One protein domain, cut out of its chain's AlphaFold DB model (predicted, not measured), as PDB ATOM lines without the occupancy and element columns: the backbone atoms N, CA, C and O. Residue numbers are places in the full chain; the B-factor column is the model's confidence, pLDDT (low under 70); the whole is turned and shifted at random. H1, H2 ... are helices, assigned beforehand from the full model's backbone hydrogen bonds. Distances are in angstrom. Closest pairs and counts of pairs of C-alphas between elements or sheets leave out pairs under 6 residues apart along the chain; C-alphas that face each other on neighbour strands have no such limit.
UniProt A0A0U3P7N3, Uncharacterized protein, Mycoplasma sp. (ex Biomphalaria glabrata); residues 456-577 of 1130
ATOM      1  N   GLU A 456     127.034 108.064 150.527       86.94
ATOM      2  CA  GLU A 456     128.286 108.815 150.334       86.94
ATOM      3  C   GLU A 456     128.154 109.878 149.231       86.94
ATOM      4  O   GLU A 456     128.603 111.005 149.412       86.94
ATOM      5  N   LYS A 457     127.449 109.558 148.137       84.00
ATOM      6  CA  LYS A 457     127.165 110.506 147.047       84.00
ATOM      7  C   LYS A 457     126.306 111.687 147.498       84.00
ATOM      8  O   LYS A 457     126.552 112.816 147.088       84.00
ATOM      9  N   PHE A 458     125.305 111.444 148.342       87.06
ATOM     10  CA  PHE A 458     124.470 112.516 148.877       87.06
ATOM     11  C   PHE A 458     125.261 113.433 149.818       87.06
ATOM     12  O   PHE A 458     125.191 114.656 149.705       87.06
ATOM     13  N   ASN A 459     126.092 112.846 150.681       87.75
ATOM     14  CA  ASN A 459     127.015 113.588 151.539       87.75
ATOM     15  C   ASN A 459     128.048 114.393 150.734       87.75
ATOM     16  O   ASN A 459     128.361 115.528 151.090       87.75
ATOM     17  N   GLU A 460     128.559 113.842 149.631       87.94
ATOM     18  CA  GLU A 460     129.433 114.560 148.700       87.94
ATOM     19  C   GLU A 460     128.722 115.764 148.074       87.94
ATOM     20  O   GLU A 460     129.308 116.841 148.000       87.94
ATOM     21  N   TYR A 461     127.451 115.625 147.696       87.62
ATOM     22  CA  TYR A 461     126.674 116.749 147.186       87.62
ATOM     23  C   TYR A 461     126.456 117.840 148.244       87.62
ATOM     24  O   TYR A 461     126.679 119.014 147.952       87.62
ATOM     25  N   ILE A 462     126.116 117.474 149.487       89.50
ATOM     26  CA  ILE A 462     126.030 118.421 150.616       89.50
ATOM     27  C   ILE A 462     127.364 119.155 150.812       89.50
ATOM     28  O   ILE A 462     127.388 120.381 150.939       89.50
ATOM     29  N   ARG A 463     128.487 118.428 150.787       89.19
ATOM     30  CA  ARG A 463     129.825 119.022 150.880       89.19
ATOM     31  C   ARG A 463     130.093 119.987 149.722       89.19
ATOM     32  O   ARG A 463     130.569 121.089 149.965       89.19
ATOM     33  N   ASN A 464     129.718 119.637 148.493       90.31
ATOM     34  CA  ASN A 464     129.882 120.508 147.325       90.31
ATOM     35  C   ASN A 464     129.065 121.809 147.436       90.31
ATOM     36  O   ASN A 464     129.542 122.860 146.998       90.31
ATOM     37  N   GLN A 465     127.868 121.769 148.039       92.38
ATOM     38  CA  GLN A 465     127.090 122.979 148.346       92.38
ATOM     39  C   GLN A 465     127.873 123.907 149.288       92.38
ATOM     40  O   GLN A 465     127.998 125.100 149.016       92.38
ATOM     41  N   GLN A 466     128.435 123.358 150.370       92.06
ATOM     42  CA  GLN A 466     129.217 124.117 151.354       92.06
ATOM     43  C   GLN A 466     130.537 124.648 150.776       92.06
ATOM     44  O   GLN A 466     130.874 125.809 150.988       92.06
ATOM     45  N   GLU A 467     131.266 123.840 150.005       92.19
ATOM     46  CA  GLU A 467     132.511 124.260 149.350       92.19
ATOM     47  C   GLU A 467     132.274 125.370 148.316       92.19
ATOM     48  O   GLU A 467     133.093 126.282 148.182       92.19
ATOM     49  N   SER A 468     131.155 125.317 147.587       94.38
ATOM     50  CA  SER A 468     130.780 126.368 146.630       94.38
ATOM     51  C   SER A 468     130.408 127.664 147.348       94.38
ATOM     52  O   SER A 468     130.914 128.724 146.990       94.38
ATOM     53  N   LEU A 469     129.628 127.570 148.430       94.12
ATOM     54  CA  LEU A 469     129.333 128.702 149.307       94.12
ATOM     55  C   LEU A 469     130.609 129.345 149.869       94.12
ATOM     56  O   LEU A 469     130.751 130.566 149.837       94.12
ATOM     57  N   GLN A 470     131.563 128.534 150.328       94.31
ATOM     58  CA  GLN A 470     132.843 129.021 150.836       94.31
ATOM     59  C   GLN A 470     133.651 129.762 149.763       94.31
ATOM     60  O   GLN A 470     134.269 130.785 150.062       94.31
ATOM     61  N   LYS A 471     133.650 129.279 148.513       94.62
ATOM     62  CA  LYS A 471     134.318 129.961 147.389       94.62
ATOM     63  C   LYS A 471     133.696 131.320 147.086       94.62
ATOM     64  O   LYS A 471     134.430 132.278 146.835       94.62
ATOM     65  N   ASP A 472     132.375 131.420 147.136       94.62
ATOM     66  CA  ASP A 472     131.685 132.688 146.911       94.62
ATOM     67  C   ASP A 472     131.943 133.671 148.066       94.62
ATOM     68  O   ASP A 472     132.306 134.823 147.820       94.62
ATOM     69  N   ILE A 473     131.908 133.214 149.325       93.62
ATOM     70  CA  ILE A 473     132.305 134.034 150.485       93.62
ATOM     71  C   ILE A 473     133.764 134.496 150.357       93.62
ATOM     72  O   ILE A 473     134.054 135.668 150.594       93.62
ATOM     73  N   GLN A 474     134.688 133.627 149.932       94.75
ATOM     74  CA  GLN A 474     136.079 134.018 149.676       94.75
ATOM     75  C   GLN A 474     136.181 135.077 148.572       94.75
ATOM     76  O   GLN A 474     136.982 136.002 148.678       94.75
ATOM     77  N   SER A 475     135.363 134.974 147.526       94.38
ATOM     78  CA  SER A 475     135.319 135.973 146.453       94.38
ATOM     79  C   SER A 475     134.842 137.330 146.971       94.38
ATOM     80  O   SER A 475     135.420 138.354 146.620       94.38
ATOM     81  N   ILE A 476     133.855 137.346 147.871       92.62
ATOM     82  CA  ILE A 476     133.395 138.565 148.551       92.62
ATOM     83  C   ILE A 476     134.497 139.145 149.445       92.62
ATOM     84  O   ILE A 476     134.733 140.349 149.401       92.62
ATOM     85  N   ILE A 477     135.210 138.308 150.210       92.19
ATOM     86  CA  ILE A 477     136.367 138.740 151.012       92.19
ATOM     87  C   ILE A 477     137.415 139.403 150.119       92.19
ATOM     88  O   ILE A 477     137.839 140.510 150.429       92.19
ATOM     89  N   ASN A 478     137.769 138.791 148.987       92.19
ATOM     90  CA  ASN A 478     138.759 139.339 148.056       92.19
ATOM     91  C   ASN A 478     138.363 140.726 147.507       92.19
ATOM     92  O   ASN A 478     139.237 141.526 147.193       92.19
ATOM     93  N   ILE A 479     137.063 141.025 147.393       91.38
ATOM     94  CA  ILE A 479     136.569 142.343 146.955       91.38
ATOM     95  C   ILE A 479     136.774 143.407 148.041       91.38
ATOM     96  O   ILE A 479     137.051 144.562 147.726       91.38
ATOM     97  N   VAL A 480     136.618 143.042 149.316       91.06
ATOM     98  CA  VAL A 480     136.584 144.010 150.426       91.06
ATOM     99  C   VAL A 480     137.865 144.052 151.264       91.06
ATOM    100  O   VAL A 480     138.066 145.013 152.005       91.06
ATOM    101  N   GLU A 481     138.740 143.047 151.168       89.56
ATOM    102  CA  GLU A 481     139.919 142.894 152.034       89.56
ATOM    103  C   GLU A 481     140.917 144.053 151.923       89.56
ATOM    104  O   GLU A 481     141.538 144.425 152.918       89.56
ATOM    105  N   ASP A 482     141.025 144.674 150.745       91.06
ATOM    106  CA  ASP A 482     141.886 145.839 150.505       91.06
ATOM    107  C   ASP A 482     141.384 147.106 151.208       91.06
ATOM    108  O   ASP A 482     142.113 148.089 151.321       91.06
ATOM    109  N   SER A 483     140.140 147.095 151.686       91.19
ATOM    110  CA  SER A 483     139.503 148.204 152.404       91.19
ATOM    111  C   SER A 483     139.050 147.814 153.809       91.19
ATOM    112  O   SER A 483     138.349 148.583 154.464       91.19
ATOM    113  N   TYR A 484     139.428 146.631 154.298       92.31
ATOM    114  CA  TYR A 484     139.075 146.201 155.644       92.31
ATOM    115  C   TYR A 484     140.153 146.610 156.651       92.31
ATOM    116  O   TYR A 484     141.170 145.938 156.822       92.31
ATOM    117  N   TYR A 485     139.894 147.708 157.362       92.94
ATOM    118  CA  TYR A 485     140.832 148.288 158.330       92.94
ATOM    119  C   TYR A 485     140.628 147.793 159.774       92.94
ATOM    120  O   TYR A 485     141.249 148.311 160.701       92.94
ATOM    121  N   GLY A 486     139.743 146.812 159.988       89.81
ATOM    122  CA  GLY A 486     139.435 146.262 161.314       89.81
ATOM    123  C   GLY A 486     138.276 146.945 162.039       89.81
ATOM    124  O   GLY A 486     137.953 146.566 163.166       89.81
ATOM    125  N   PHE A 487     137.616 147.931 161.419       88.94
ATOM    126  CA  PHE A 487     136.428 148.554 161.999       88.94
ATOM    127  C   PHE A 487     135.204 147.640 161.867       88.94
ATOM    128  O   PHE A 487     135.073 146.881 160.908       88.94
ATOM    129  N   GLY A 488     134.257 147.752 162.804       81.50
ATOM    130  CA  GLY A 488     132.977 147.040 162.702       81.50
ATOM    131  C   GLY A 488     132.213 147.421 161.434       81.50
ATOM    132  O   GLY A 488     132.304 148.564 160.988       81.50
ATOM    133  N   GLY A 489     131.474 146.473 160.856       75.88
ATOM    134  CA  GLY A 489     130.741 146.674 159.603       75.88
ATOM    135  C   GLY A 489     129.583 147.674 159.703       75.88
ATOM    136  O   GLY A 489     129.119 148.022 160.794       75.88
ATOM    137  N   LEU A 490     129.095 148.127 158.546       82.81
ATOM    138  CA  LEU A 490     127.923 148.996 158.434       82.81
ATOM    139  C   LEU A 490     126.659 148.249 158.894       82.81
ATOM    140  O   LEU A 490     126.314 147.209 158.326       82.81
ATOM    141  N   LEU A 491     125.971 148.761 159.918       81.81
ATOM    142  CA  LEU A 491     124.728 148.165 160.424       81.81
ATOM    143  C   LEU A 491     123.640 148.184 159.341       81.81
ATOM    144  O   LEU A 491     123.434 149.198 158.683       81.81
ATOM    145  N   GLY A 492     122.936 147.063 159.173       76.81
ATOM    146  CA  GLY A 492     121.867 146.917 158.178       76.81
ATOM    147  C   GLY A 492     122.344 146.658 156.743       76.81
ATOM    148  O   GLY A 492     121.523 146.330 155.893       76.81
ATOM    149  N   ASN A 493     123.650 146.730 156.462       87.81
ATOM    150  CA  ASN A 493     124.210 146.348 155.166       87.81
ATOM    151  C   ASN A 493     124.127 144.828 154.945       87.81
ATOM    152  O   ASN A 493     124.331 144.056 155.882       87.81
ATOM    153  N   ARG A 494     123.878 144.388 153.707       85.06
ATOM    154  CA  ARG A 494     123.707 142.966 153.374       85.06
ATOM    155  C   ARG A 494     124.931 142.103 153.712       85.06
ATOM    156  O   ARG A 494     124.737 141.005 154.223       85.06
ATOM    157  N   LEU A 495     126.166 142.591 153.541       87.12
ATOM    158  CA  LEU A 495     127.361 141.841 153.963       87.12
ATOM    159  C   LEU A 495     127.393 141.655 155.473       87.12
ATOM    160  O   LEU A 495     127.583 140.538 155.946       87.12
ATOM    161  N   THR A 496     127.192 142.733 156.232       85.56
ATOM    162  CA  THR A 496     127.202 142.688 157.701       85.56
ATOM    163  C   THR A 496     126.076 141.805 158.236       85.56
ATOM    164  O   THR A 496     126.286 141.041 159.172       85.56
ATOM    165  N   THR A 497     124.885 141.892 157.641       80.94
ATOM    166  CA  THR A 497     123.693 141.151 158.068       80.94
ATOM    167  C   THR A 497     123.795 139.663 157.752       80.94
ATOM    168  O   THR A 497     123.452 138.844 158.607       80.94
ATOM    169  N   TYR A 498     124.240 139.312 156.542       81.38
ATOM    170  CA  TYR A 498     124.182 137.937 156.056       81.38
ATOM    171  C   TYR A 498     125.498 137.179 156.198       81.38
ATOM    172  O   TYR A 498     125.444 136.004 156.519       81.38
ATOM    173  N   ILE A 499     126.660 137.810 156.001       86.38
ATOM    174  CA  ILE A 499     127.952 137.105 155.914       86.38
ATOM    175  C   ILE A 499     128.814 137.389 157.146       86.38
ATOM    176  O   ILE A 499     129.208 136.482 157.869       86.38
ATOM    177  N   PHE A 500     129.081 138.663 157.424       86.62
ATOM    178  CA  PHE A 500     130.051 139.108 158.430       86.62
ATOM    179  C   PHE A 500     129.486 139.217 159.849       86.62
ATOM    180  O   PHE A 500     130.168 139.688 160.758       86.62
ATOM    181  N   ARG A 501     128.256 138.749 160.078       75.69
ATOM    182  CA  ARG A 501     127.618 138.746 161.402       75.69
ATOM    183  C   ARG A 501     128.367 137.879 162.425       75.69
ATOM    184  O   ARG A 501     128.286 138.152 163.618       75.69
ATOM    185  N   GLY A 502     129.099 136.872 161.947       64.81
ATOM    186  CA  GLY A 502     129.923 135.966 162.753       64.81
ATOM    187  C   GLY A 502     131.317 136.490 163.098       64.81
ATOM    188  O   GLY A 502     132.109 135.747 163.666       64.81
ATOM    189  N   ILE A 503     131.658 137.738 162.758       70.94
ATOM    190  CA  ILE A 503     132.932 138.334 163.180       70.94
ATOM    191  C   ILE A 503     132.799 138.758 164.645       70.94
ATOM    192  O   ILE A 503     132.247 139.814 164.955       70.94
ATOM    193  N   TYR A 504     133.283 137.910 165.550       58.75
ATOM    194  CA  TYR A 504     133.202 138.137 166.995       58.75
ATOM    195  C   TYR A 504     134.256 139.117 167.516       58.75
ATOM    196  O   TYR A 504     133.971 139.880 168.438       58.75
ATOM    197  N   ASP A 505     135.443 139.124 166.907       63.53
ATOM    198  CA  ASP A 505     136.538 140.024 167.255       63.53
ATOM    199  C   ASP A 505     136.816 140.989 166.104       63.53
ATOM    200  O   ASP A 505     137.277 140.615 165.024       63.53
ATOM    201  N   LEU A 506     136.564 142.270 166.364       72.88
ATOM    202  CA  LEU A 506     137.094 143.343 165.534       72.88
ATOM    203  C   LEU A 506     138.630 143.231 165.537       72.88
ATOM    204  O   LEU A 506     139.226 142.955 166.581       72.88
ATOM    205  N   ASN A 507     139.273 143.499 164.399       77.94
ATOM    206  CA  ASN A 507     140.726 143.395 164.176       77.94
ATOM    207  C   ASN A 507     141.308 141.988 163.912       77.94
ATOM    208  O   ASN A 507     142.476 141.740 164.216       77.94
ATOM    209  N   GLN A 508     140.537 141.061 163.342       82.81
ATOM    210  CA  GLN A 508     141.044 139.761 162.880       82.81
ATOM    211  C   GLN A 508     140.876 139.602 161.372       82.81
ATOM    212  O   GLN A 508     140.024 140.246 160.774       82.81
ATOM    213  N   GLN A 509     141.686 138.745 160.751       87.31
ATOM    214  CA  GLN A 509     141.568 138.454 159.325       87.31
ATOM    215  C   GLN A 509     140.203 137.824 159.012       87.31
ATOM    216  O   GLN A 509     139.743 136.937 159.727       87.31
ATOM    217  N   LEU A 510     139.579 138.242 157.908       89.75
ATOM    218  CA  LEU A 510     138.371 137.588 157.407       89.75
ATOM    219  C   LEU A 510     138.712 136.174 156.921       89.75
ATOM    220  O   LEU A 510     139.564 136.003 156.047       89.75
ATOM    221  N   ASN A 511     138.032 135.165 157.464       89.88
ATOM    222  CA  ASN A 511     138.256 133.764 157.129       89.88
ATOM    223  C   ASN A 511     137.001 133.160 156.483       89.88
ATOM    224  O   ASN A 511     135.965 133.015 157.131       89.88
ATOM    225  N   ALA A 512     137.095 132.781 155.205       92.12
ATOM    226  CA  ALA A 512     135.958 132.228 154.470       92.12
ATOM    227  C   ALA A 512     135.408 130.939 155.096       92.12
ATOM    228  O   ALA A 512     134.198 130.736 155.087       92.12
ATOM    229  N   PHE A 513     136.264 130.077 155.650       90.75
ATOM    230  CA  PHE A 513     135.838 128.822 156.271       90.75
ATOM    231  C   PHE A 513     135.013 129.077 157.538       90.75
ATOM    232  O   PHE A 513     133.904 128.561 157.661       90.75
ATOM    233  N   GLU A 514     135.509 129.926 158.441       89.06
ATOM    234  CA  GLU A 514     134.804 130.272 159.684       89.06
ATOM    235  C   GLU A 514     133.485 130.999 159.405       89.06
ATOM    236  O   GLU A 514     132.457 130.675 159.999       89.06
ATOM    237  N   LEU A 515     133.486 131.928 158.444       90.38
ATOM    238  CA  LEU A 515     132.279 132.638 158.025       90.38
ATOM    239  C   LEU A 515     131.257 131.702 157.366       90.38
ATOM    240  O   LEU A 515     130.060 131.862 157.589       90.38
ATOM    241  N   THR A 516     131.708 130.698 156.607       91.81
ATOM    242  CA  THR A 516     130.822 129.680 156.018       91.81
ATOM    243  C   THR A 516     130.192 128.808 157.096       91.81
ATOM    244  O   THR A 516     128.977 128.626 157.088       91.81
ATOM    245  N   LEU A 517     130.987 128.299 158.046       89.38
ATOM    246  CA  LEU A 517     130.466 127.518 159.172       89.38
ATOM    247  C   LEU A 517     129.420 128.315 159.952       89.38
ATOM    248  O   LEU A 517     128.310 127.829 160.166       89.38
ATOM    249  N   TYR A 518     129.739 129.567 160.288       88.94
ATOM    250  CA  TYR A 518     128.811 130.442 160.988       88.94
ATOM    251  C   TYR A 518     127.520 130.669 160.194       88.94
ATOM    252  O   TYR A 518     126.436 130.589 160.769       88.94
ATOM    253  N   TYR A 519     127.620 130.916 158.884       89.56
ATOM    254  CA  TYR A 519     126.471 131.114 158.000       89.56
ATOM    255  C   TYR A 519     125.540 129.897 157.969       89.56
ATOM    256  O   TYR A 519     124.323 130.045 158.067       89.56
ATOM    257  N   VAL A 520     126.110 128.694 157.856       89.38
ATOM    258  CA  VAL A 520     125.352 127.435 157.815       89.38
ATOM    259  C   VAL A 520     124.672 127.156 159.157       89.38
ATOM    260  O   VAL A 520     123.516 126.737 159.183       89.38
ATOM    261  N   GLU A 521     125.352 127.415 160.276       87.25
ATOM    262  CA  GLU A 521     124.790 127.239 161.621       87.25
ATOM    263  C   GLU A 521     123.751 128.313 161.985       87.25
ATOM    264  O   GLU A 521     122.854 128.063 162.792       87.25
ATOM    265  N   ASN A 522     123.853 129.505 161.389       86.81
ATOM    266  CA  ASN A 522     123.052 130.682 161.724       86.81
ATOM    267  C   ASN A 522     122.401 131.291 160.479       86.81
ATOM    268  O   ASN A 522     122.522 132.496 160.230       86.81
ATOM    269  N   LEU A 523     121.696 130.455 159.710       85.44
ATOM    270  CA  LEU A 523     120.994 130.890 158.506       85.44
ATOM    271  C   LEU A 523     120.147 132.150 158.773       85.44
ATOM    272  O   LEU A 523     119.453 132.226 159.798       85.44
ATOM    273  N   PRO A 524     120.172 133.142 157.862       80.38
ATOM    274  CA  PRO A 524     119.388 134.352 158.036       80.38
ATOM    275  C   PRO A 524     117.895 134.055 158.186       80.38
ATOM    276  O   PRO A 524     117.346 133.127 157.590       80.38
ATOM    277  N   THR A 525     117.214 134.870 158.991       79.06
ATOM    278  CA  THR A 525     115.772 134.731 159.202       79.06
ATOM    279  C   THR A 525     115.031 135.005 157.893       79.06
ATOM    280  O   THR A 525     115.339 135.976 157.198       79.06
ATOM    281  N   THR A 526     114.050 134.163 157.561       77.19
ATOM    282  CA  THR A 526     113.307 134.253 156.297       77.19
ATOM    283  C   THR A 526     112.667 135.630 156.122       77.19
ATOM    284  O   THR A 526     111.926 136.095 156.990       77.19
ATOM    285  N   SER A 527     112.935 136.269 154.988       76.69
ATOM    286  CA  SER A 527     112.424 137.586 154.600       76.69
ATOM    287  C   SER A 527     112.184 137.635 153.088       76.69
ATOM    288  O   SER A 527     112.501 136.684 152.379       76.69
ATOM    289  N   ALA A 528     111.637 138.740 152.571       75.12
ATOM    290  CA  ALA A 528     111.484 138.912 151.123       75.12
ATOM    291  C   ALA A 528     112.834 138.920 150.373       75.12
ATOM    292  O   ALA A 528     112.876 138.517 149.217       75.12
ATOM    293  N   GLU A 529     113.920 139.356 151.028       72.38
ATOM    294  CA  GLU A 529     115.275 139.393 150.451       72.38
ATOM    295  C   GLU A 529     116.063 138.093 150.668       72.38
ATOM    296  O   GLU A 529     116.954 137.780 149.890       72.38
ATOM    297  N   PHE A 530     115.730 137.329 151.712       83.38
ATOM    298  CA  PHE A 530     116.308 136.016 151.993       83.38
ATOM    299  C   PHE A 530     115.173 135.008 152.211       83.38
ATOM    300  O   PHE A 530     114.770 134.785 153.357       83.38
ATOM    301  N   PRO A 531     114.588 134.439 151.141       78.44
ATOM    302  CA  PRO A 531     113.448 133.533 151.266       78.44
ATOM    303  C   PRO A 531     113.826 132.191 151.913       78.44
ATOM    304  O   PRO A 531     112.968 131.558 152.526       78.44
ATOM    305  N   GLY A 532     115.099 131.785 151.840       86.31
ATOM    306  CA  GLY A 532     115.643 130.607 152.514       86.31
ATOM    307  C   GLY A 532     117.036 130.225 152.008       86.31
ATOM    308  O   GLY A 532     117.602 130.913 151.160       86.31
ATOM    309  N   ALA A 533     117.583 129.115 152.521       88.94
ATOM    310  CA  ALA A 533     118.948 128.660 152.225       88.94
ATOM    311  C   ALA A 533     119.228 128.488 150.722       88.94
ATOM    312  O   ALA A 533     120.310 128.816 150.254       88.94
ATOM    313  N   TRP A 534     118.243 128.044 149.941       88.38
ATOM    314  CA  TRP A 534     118.393 127.803 148.503       88.38
ATOM    315  C   TRP A 534     118.701 129.058 147.676       88.38
ATOM    316  O   TRP A 534     119.167 128.931 146.548       88.38
ATOM    317  N   GLU A 535     118.462 130.255 148.219       88.00
ATOM    318  CA  GLU A 535     118.744 131.529 147.547       88.00
ATOM    319  C   GLU A 535     120.165 132.045 147.835       88.00
ATOM    320  O   GLU A 535     120.589 133.060 147.281       88.00
ATOM    321  N   SER A 536     120.933 131.355 148.691       90.31
ATOM    322  CA  SER A 536     122.278 131.776 149.088       90.31
ATOM    323  C   SER A 536     123.189 132.025 147.882       90.31
ATOM    324  O   SER A 536     123.822 133.075 147.844       90.31
ATOM    325  N   LYS A 537     123.218 131.144 146.870       91.25
ATOM    326  CA  LYS A 537     123.988 131.364 145.628       91.25
ATOM    327  C   LYS A 537     123.631 132.686 144.955       91.25
ATOM    328  O   LYS A 537     124.531 133.458 144.643       91.25
ATOM    329  N   THR A 538     122.343 132.962 144.736       88.31
ATOM    330  CA  THR A 538     121.902 134.202 144.079       88.31
ATOM    331  C   THR A 538     122.387 135.419 144.856       88.31
ATOM    332  O   THR A 538     122.981 136.323 144.280       88.31
ATOM    333  N   ILE A 539     122.210 135.415 146.178       88.38
ATOM    334  CA  ILE A 539     122.589 136.539 147.040       88.38
ATOM    335  C   ILE A 539     124.102 136.749 147.044       88.38
ATOM    336  O   ILE A 539     124.566 137.884 146.946       88.38
ATOM    337  N   MET A 540     124.885 135.672 147.123       90.94
ATOM    338  CA  MET A 540     126.341 135.768 147.057       90.94
ATOM    339  C   MET A 540     126.794 136.302 145.694       90.94
ATOM    340  O   MET A 540     127.605 137.225 145.632       90.94
ATOM    341  N   GLN A 541     126.218 135.799 144.601       89.50
ATOM    342  CA  GLN A 541     126.515 136.272 143.250       89.50
ATOM    343  C   GLN A 541     126.109 137.732 143.034       89.50
ATOM    344  O   GLN A 541     126.856 138.471 142.393       89.50
ATOM    345  N   GLU A 542     124.981 138.184 143.582       87.62
ATOM    346  CA  GLU A 542     124.582 139.594 143.554       87.62
ATOM    347  C   GLU A 542     125.582 140.476 144.309       87.62
ATOM    348  O   GLU A 542     125.979 141.513 143.788       87.62
ATOM    349  N   LEU A 543     126.057 140.052 145.485       88.38
ATOM    350  CA  LEU A 543     127.075 140.788 146.248       88.38
ATOM    351  C   LEU A 543     128.436 140.842 145.532       88.38
ATOM    352  O   LEU A 543     129.155 141.834 145.665       88.38
ATOM    353  N   ILE A 544     128.783 139.801 144.766       90.31
ATOM    354  CA  ILE A 544     130.011 139.732 143.958       90.31
ATOM    355  C   ILE A 544     129.900 140.597 142.694       90.31
ATOM    356  O   ILE A 544     130.850 141.287 142.330       90.31
ATOM    357  N   SER A 545     128.764 140.535 141.994       87.06
ATOM    358  CA  SER A 545     128.602 141.109 140.648       87.06
ATOM    359  C   SER A 545     127.989 142.508 140.620       87.06
ATOM    360  O   SER A 545     128.195 143.233 139.646       87.06
ATOM    361  N   ASN A 546     127.266 142.911 141.669       86.06
ATOM    362  CA  ASN A 546     126.615 144.211 141.769       86.06
ATOM    363  C   ASN A 546     127.046 144.945 143.051       86.06
ATOM    364  O   ASN A 546     126.431 144.770 144.108       86.06
ATOM    365  N   PRO A 547     128.079 145.803 142.967       79.50
ATOM    366  CA  PRO A 547     128.632 146.455 144.145       79.50
ATOM    367  C   PRO A 547     127.638 147.309 144.941       79.50
ATOM    368  O   PRO A 547     127.730 147.397 146.170       79.50
ATOM    369  N   ASP A 548     126.646 147.884 144.257       81.25
ATOM    370  CA  ASP A 548     125.622 148.755 144.844       81.25
ATOM    371  C   ASP A 548     124.660 147.999 145.778       81.25
ATOM    372  O   ASP A 548     123.941 148.607 146.566       81.25
ATOM    373  N   MET A 549     124.662 146.663 145.740       77.75
ATOM    374  CA  MET A 549     123.837 145.817 146.615       77.75
ATOM    375  C   MET A 549     124.427 145.656 148.023       77.75
ATOM    376  O   MET A 549     123.803 145.040 148.890       77.75
ATOM    377  N   GLY A 550     125.615 146.211 148.278       82.25
ATOM    378  CA  GLY A 550     126.129 146.374 149.634       82.25
ATOM    379  C   GLY A 550     127.648 146.399 149.768       82.25
ATOM    380  O   GLY A 550     128.126 146.975 150.743       82.25
ATOM    381  N   THR A 551     128.423 145.826 148.841       87.31
ATOM    382  CA  THR A 551     129.899 145.814 148.947       87.31
ATOM    383  C   THR A 551     130.476 147.224 148.835       87.31
ATOM    384  O   THR A 551     131.342 147.580 149.633       87.31
ATOM    385  N   ALA A 552     129.958 148.059 147.929       88.00
ATOM    386  CA  ALA A 552     130.409 149.442 147.754       88.00
ATOM    387  C   ALA A 552     130.158 150.299 149.007       88.00
ATOM    388  O   ALA A 552     131.074 150.960 149.501       88.00
ATOM    389  N   ASP A 553     128.946 150.245 149.567       89.12
ATOM    390  CA  ASP A 553     128.599 150.985 150.787       89.12
ATOM    391  C   ASP A 553     129.389 150.499 152.007       89.12
ATOM    392  O   ASP A 553     129.763 151.300 152.865       89.12
ATOM    393  N   TRP A 554     129.687 149.198 152.083       91.38
ATOM    394  CA  TRP A 554     130.501 148.635 153.158       91.38
ATOM    395  C   TRP A 554     131.964 149.093 153.070       91.38
ATOM    396  O   TRP A 554     132.535 149.518 154.075       91.38
ATOM    397  N   ILE A 555     132.558 149.075 151.869       91.62
ATOM    398  CA  ILE A 555     133.905 149.614 151.614       91.62
ATOM    399  C   ILE A 555     133.959 151.098 151.993       91.62
ATOM    400  O   ILE A 555     134.857 151.529 152.720       91.62
ATOM    401  N   LYS A 556     132.963 151.873 151.555       91.31
ATOM    402  CA  LYS A 556     132.864 153.303 151.853       91.31
ATOM    403  C   LYS A 556     132.743 153.574 153.352       91.31
ATOM    404  O   LYS A 556     133.355 154.514 153.846       91.31
ATOM    405  N   ASP A 557     131.993 152.758 154.089       91.31
ATOM    406  CA  ASP A 557     131.888 152.854 155.548       91.31
ATOM    407  C   ASP A 557     133.237 152.606 156.246       91.31
ATOM    408  O   ASP A 557     133.621 153.386 157.120       91.31
ATOM    409  N   GLN A 558     134.001 151.588 155.831       92.06
ATOM    410  CA  GLN A 558     135.347 151.349 156.368       92.06
ATOM    411  C   GLN A 558     136.293 152.526 156.097       92.06
ATOM    412  O   GLN A 558     136.975 152.992 157.012       92.06
ATOM    413  N   GLN A 559     136.295 153.046 154.867       93.31
ATOM    414  CA  GLN A 559     137.091 154.215 154.479       93.31
ATOM    415  C   GLN A 559     136.679 155.471 155.261       93.31
ATOM    416  O   GLN A 559     137.533 156.211 155.745       93.31
ATOM    417  N   GLN A 560     135.376 155.691 155.461       93.31
ATOM    418  CA  GLN A 560     134.867 156.828 156.227       93.31
ATOM    419  C   GLN A 560     135.247 156.736 157.709       93.31
ATOM    420  O   GLN A 560     135.592 157.750 158.319       93.31
ATOM    421  N   LYS A 561     135.205 155.540 158.308       92.31
ATOM    422  CA  LYS A 561     135.633 155.314 159.699       92.31
ATOM    423  C   LYS A 561     137.134 155.531 159.872       92.31
ATOM    424  O   LYS A 561     137.530 156.182 160.841       92.31
ATOM    425  N   LEU A 562     137.943 155.069 158.915       94.50
ATOM    426  CA  LEU A 562     139.376 155.363 158.861       94.50
ATOM    427  C   LEU A 562     139.622 156.877 158.820       94.50
ATOM    428  O   LEU A 562     140.313 157.411 159.688       94.50
ATOM    429  N   LEU A 563     139.000 157.567 157.859       95.12
ATOM    430  CA  LEU A 563     139.128 159.012 157.683       95.12
ATOM    431  C   LEU A 563     138.696 159.778 158.937       95.12
ATOM    432  O   LEU A 563     139.386 160.700 159.363       95.12
ATOM    433  N   THR A 564     137.587 159.378 159.561       93.75
ATOM    434  CA  THR A 564     137.079 160.010 160.788       93.75
ATOM    435  C   THR A 564     138.095 159.892 161.922       93.75
ATOM    436  O   THR A 564     138.383 160.884 162.584       93.75
ATOM    437  N   LYS A 565     138.705 158.715 162.125       92.44
ATOM    438  CA  LYS A 565     139.719 158.554 163.178       92.44
ATOM    439  C   LYS A 565     141.023 159.276 162.911       92.44
ATOM    440  O   LYS A 565     141.591 159.836 163.842       92.44
ATOM    441  N   ILE A 566     141.462 159.337 161.663       94.88
ATOM    442  CA  ILE A 566     142.610 160.169 161.300       94.88
ATOM    443  C   ILE A 566     142.277 161.653 161.502       94.88
ATOM    444  O   ILE A 566     143.109 162.389 162.019       94.88
ATOM    445  N   THR A 567     141.058 162.084 161.170       94.56
ATOM    446  CA  THR A 567     140.590 163.462 161.387       94.56
ATOM    447  C   THR A 567     140.637 163.842 162.865       94.56
ATOM    448  O   THR A 567     141.148 164.910 163.191       94.56
ATOM    449  N   ASP A 568     140.167 162.963 163.757       91.81
ATOM    450  CA  ASP A 568     140.251 163.171 165.210       91.81
ATOM    451  C   ASP A 568     141.712 163.410 165.649       91.81
ATOM    452  O   ASP A 568     141.999 164.411 166.300       91.81
ATOM    453  N   ILE A 569     142.650 162.555 165.218       92.62
ATOM    454  CA  ILE A 569     144.079 162.658 165.573       92.62
ATOM    455  C   ILE A 569     144.716 163.930 164.997       92.62
ATOM    456  O   ILE A 569     145.412 164.655 165.706       92.62
ATOM    457  N   VAL A 570     144.484 164.223 163.712       93.06
ATOM    458  CA  VAL A 570     145.040 165.406 163.034       93.06
ATOM    459  C   VAL A 570     144.552 166.688 163.700       93.06
ATOM    460  O   VAL A 570     145.357 167.587 163.941       93.06
ATOM    461  N   ASN A 571     143.268 166.761 164.065       92.25
ATOM    462  CA  ASN A 571     142.702 167.925 164.742       92.25
ATOM    463  C   ASN A 571     143.387 168.230 166.082       92.25
ATOM    464  O   ASN A 571     143.482 169.397 166.457       92.25
ATOM    465  N   GLU A 572     143.908 167.218 166.779       91.00
ATOM    466  CA  GLU A 572     144.602 167.396 168.058       91.00
ATOM    467  C   GLU A 572     146.041 167.917 167.913       91.00
ATOM    468  O   GLU A 572     146.575 168.533 168.844       91.00
ATOM    469  N   VAL A 573     146.674 167.721 166.748       92.44
ATOM    470  CA  VAL A 573     148.090 168.076 166.535       92.44
ATOM    471  C   VAL A 573     148.336 169.199 165.529       92.44
ATOM    472  O   VAL A 573     149.346 169.893 165.654       92.44
ATOM    473  N   GLN A 574     147.440 169.422 164.561       89.94
ATOM    474  CA  GLN A 574     147.683 170.303 163.406       89.94
ATOM    475  C   GLN A 574     148.097 171.731 163.789       89.94
ATOM    476  O   GLN A 574     149.002 172.303 163.183       89.94
ATOM    477  N   ASP A 575     147.518 172.288 164.856       86.94
ATOM    478  CA  ASP A 575     147.773 173.669 165.280       86.94
ATOM    479  C   ASP A 575     149.176 173.892 165.847       86.94
ATOM    480  O   ASP A 575     149.609 175.037 166.013       86.94
ATOM    481  N   ARG A 576     149.888 172.819 166.192       89.69
ATOM    482  CA  ARG A 576     151.233 172.863 166.782       89.69
ATOM    483  C   ARG A 576     152.204 171.914 166.074       89.69
ATOM    484  O   ARG A 576     153.291 171.662 166.587       89.69
ATOM    485  N   TYR A 577     151.826 171.425 164.896       93.50
ATOM    486  CA  TYR A 577     152.685 170.645 164.023       93.50
ATOM    487  C   TYR A 577     153.577 171.572 163.196       93.50
ATOM    488  O   TYR A 577     153.083 172.429 162.463       93.50
TER     489      TYR A 577
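This is residues 456 to 577 of the 1130 residues of an uncharacterized protein of Mycoplasma sp. (ex Biomphalaria glabrata) (UniProt A0A0U3P7N3). Two long helices, H1 and H5, overlap near Ser 483 and Ile 555, and residues 456 to 464 of H1 and 563 to 576 of H5 stick out at opposite ends of a small body with H2, H3 and H4. The 122 printed residues have five named helices, H1 to H5, and no named strand: all helix. The whole is loose, radius of gyration of the C-alphas 17.2 A, spanning 70 by 28 by 23 A.

H1, residues 456 to 483, touches H3, residues 512 to 521, at a steep tilt of 57 degrees; closest C-alphas, Gln 474 and Ala 512, 5.1 A. H1 touches H4, residues 533 to 545, at a shallow 31 degrees; Ile 476 and Ile 544 are closest, C-alphas 5.8 A apart. H1 touches H5, residues 551 to 576, through 479 to 483 alone. H2, residues 494 to 498, touches no helix. O i to N i+4 pairs are within hydrogen-bond range throughout H2 and H3, and in 22 of 24 in H1, 7 of 9 in H4, 20 of 22 in H5.

H1, 41.0 A, begins at C-alpha 456 (128.286, 108.815, 150.334); H5, 38.8 A, ends at C-alpha 576 (151.233, 172.863, 166.782).

The printed part has no cut; links H2 to H3 and H3 to H4 are long; pLDDT is under 70 at 502, 504 and 505.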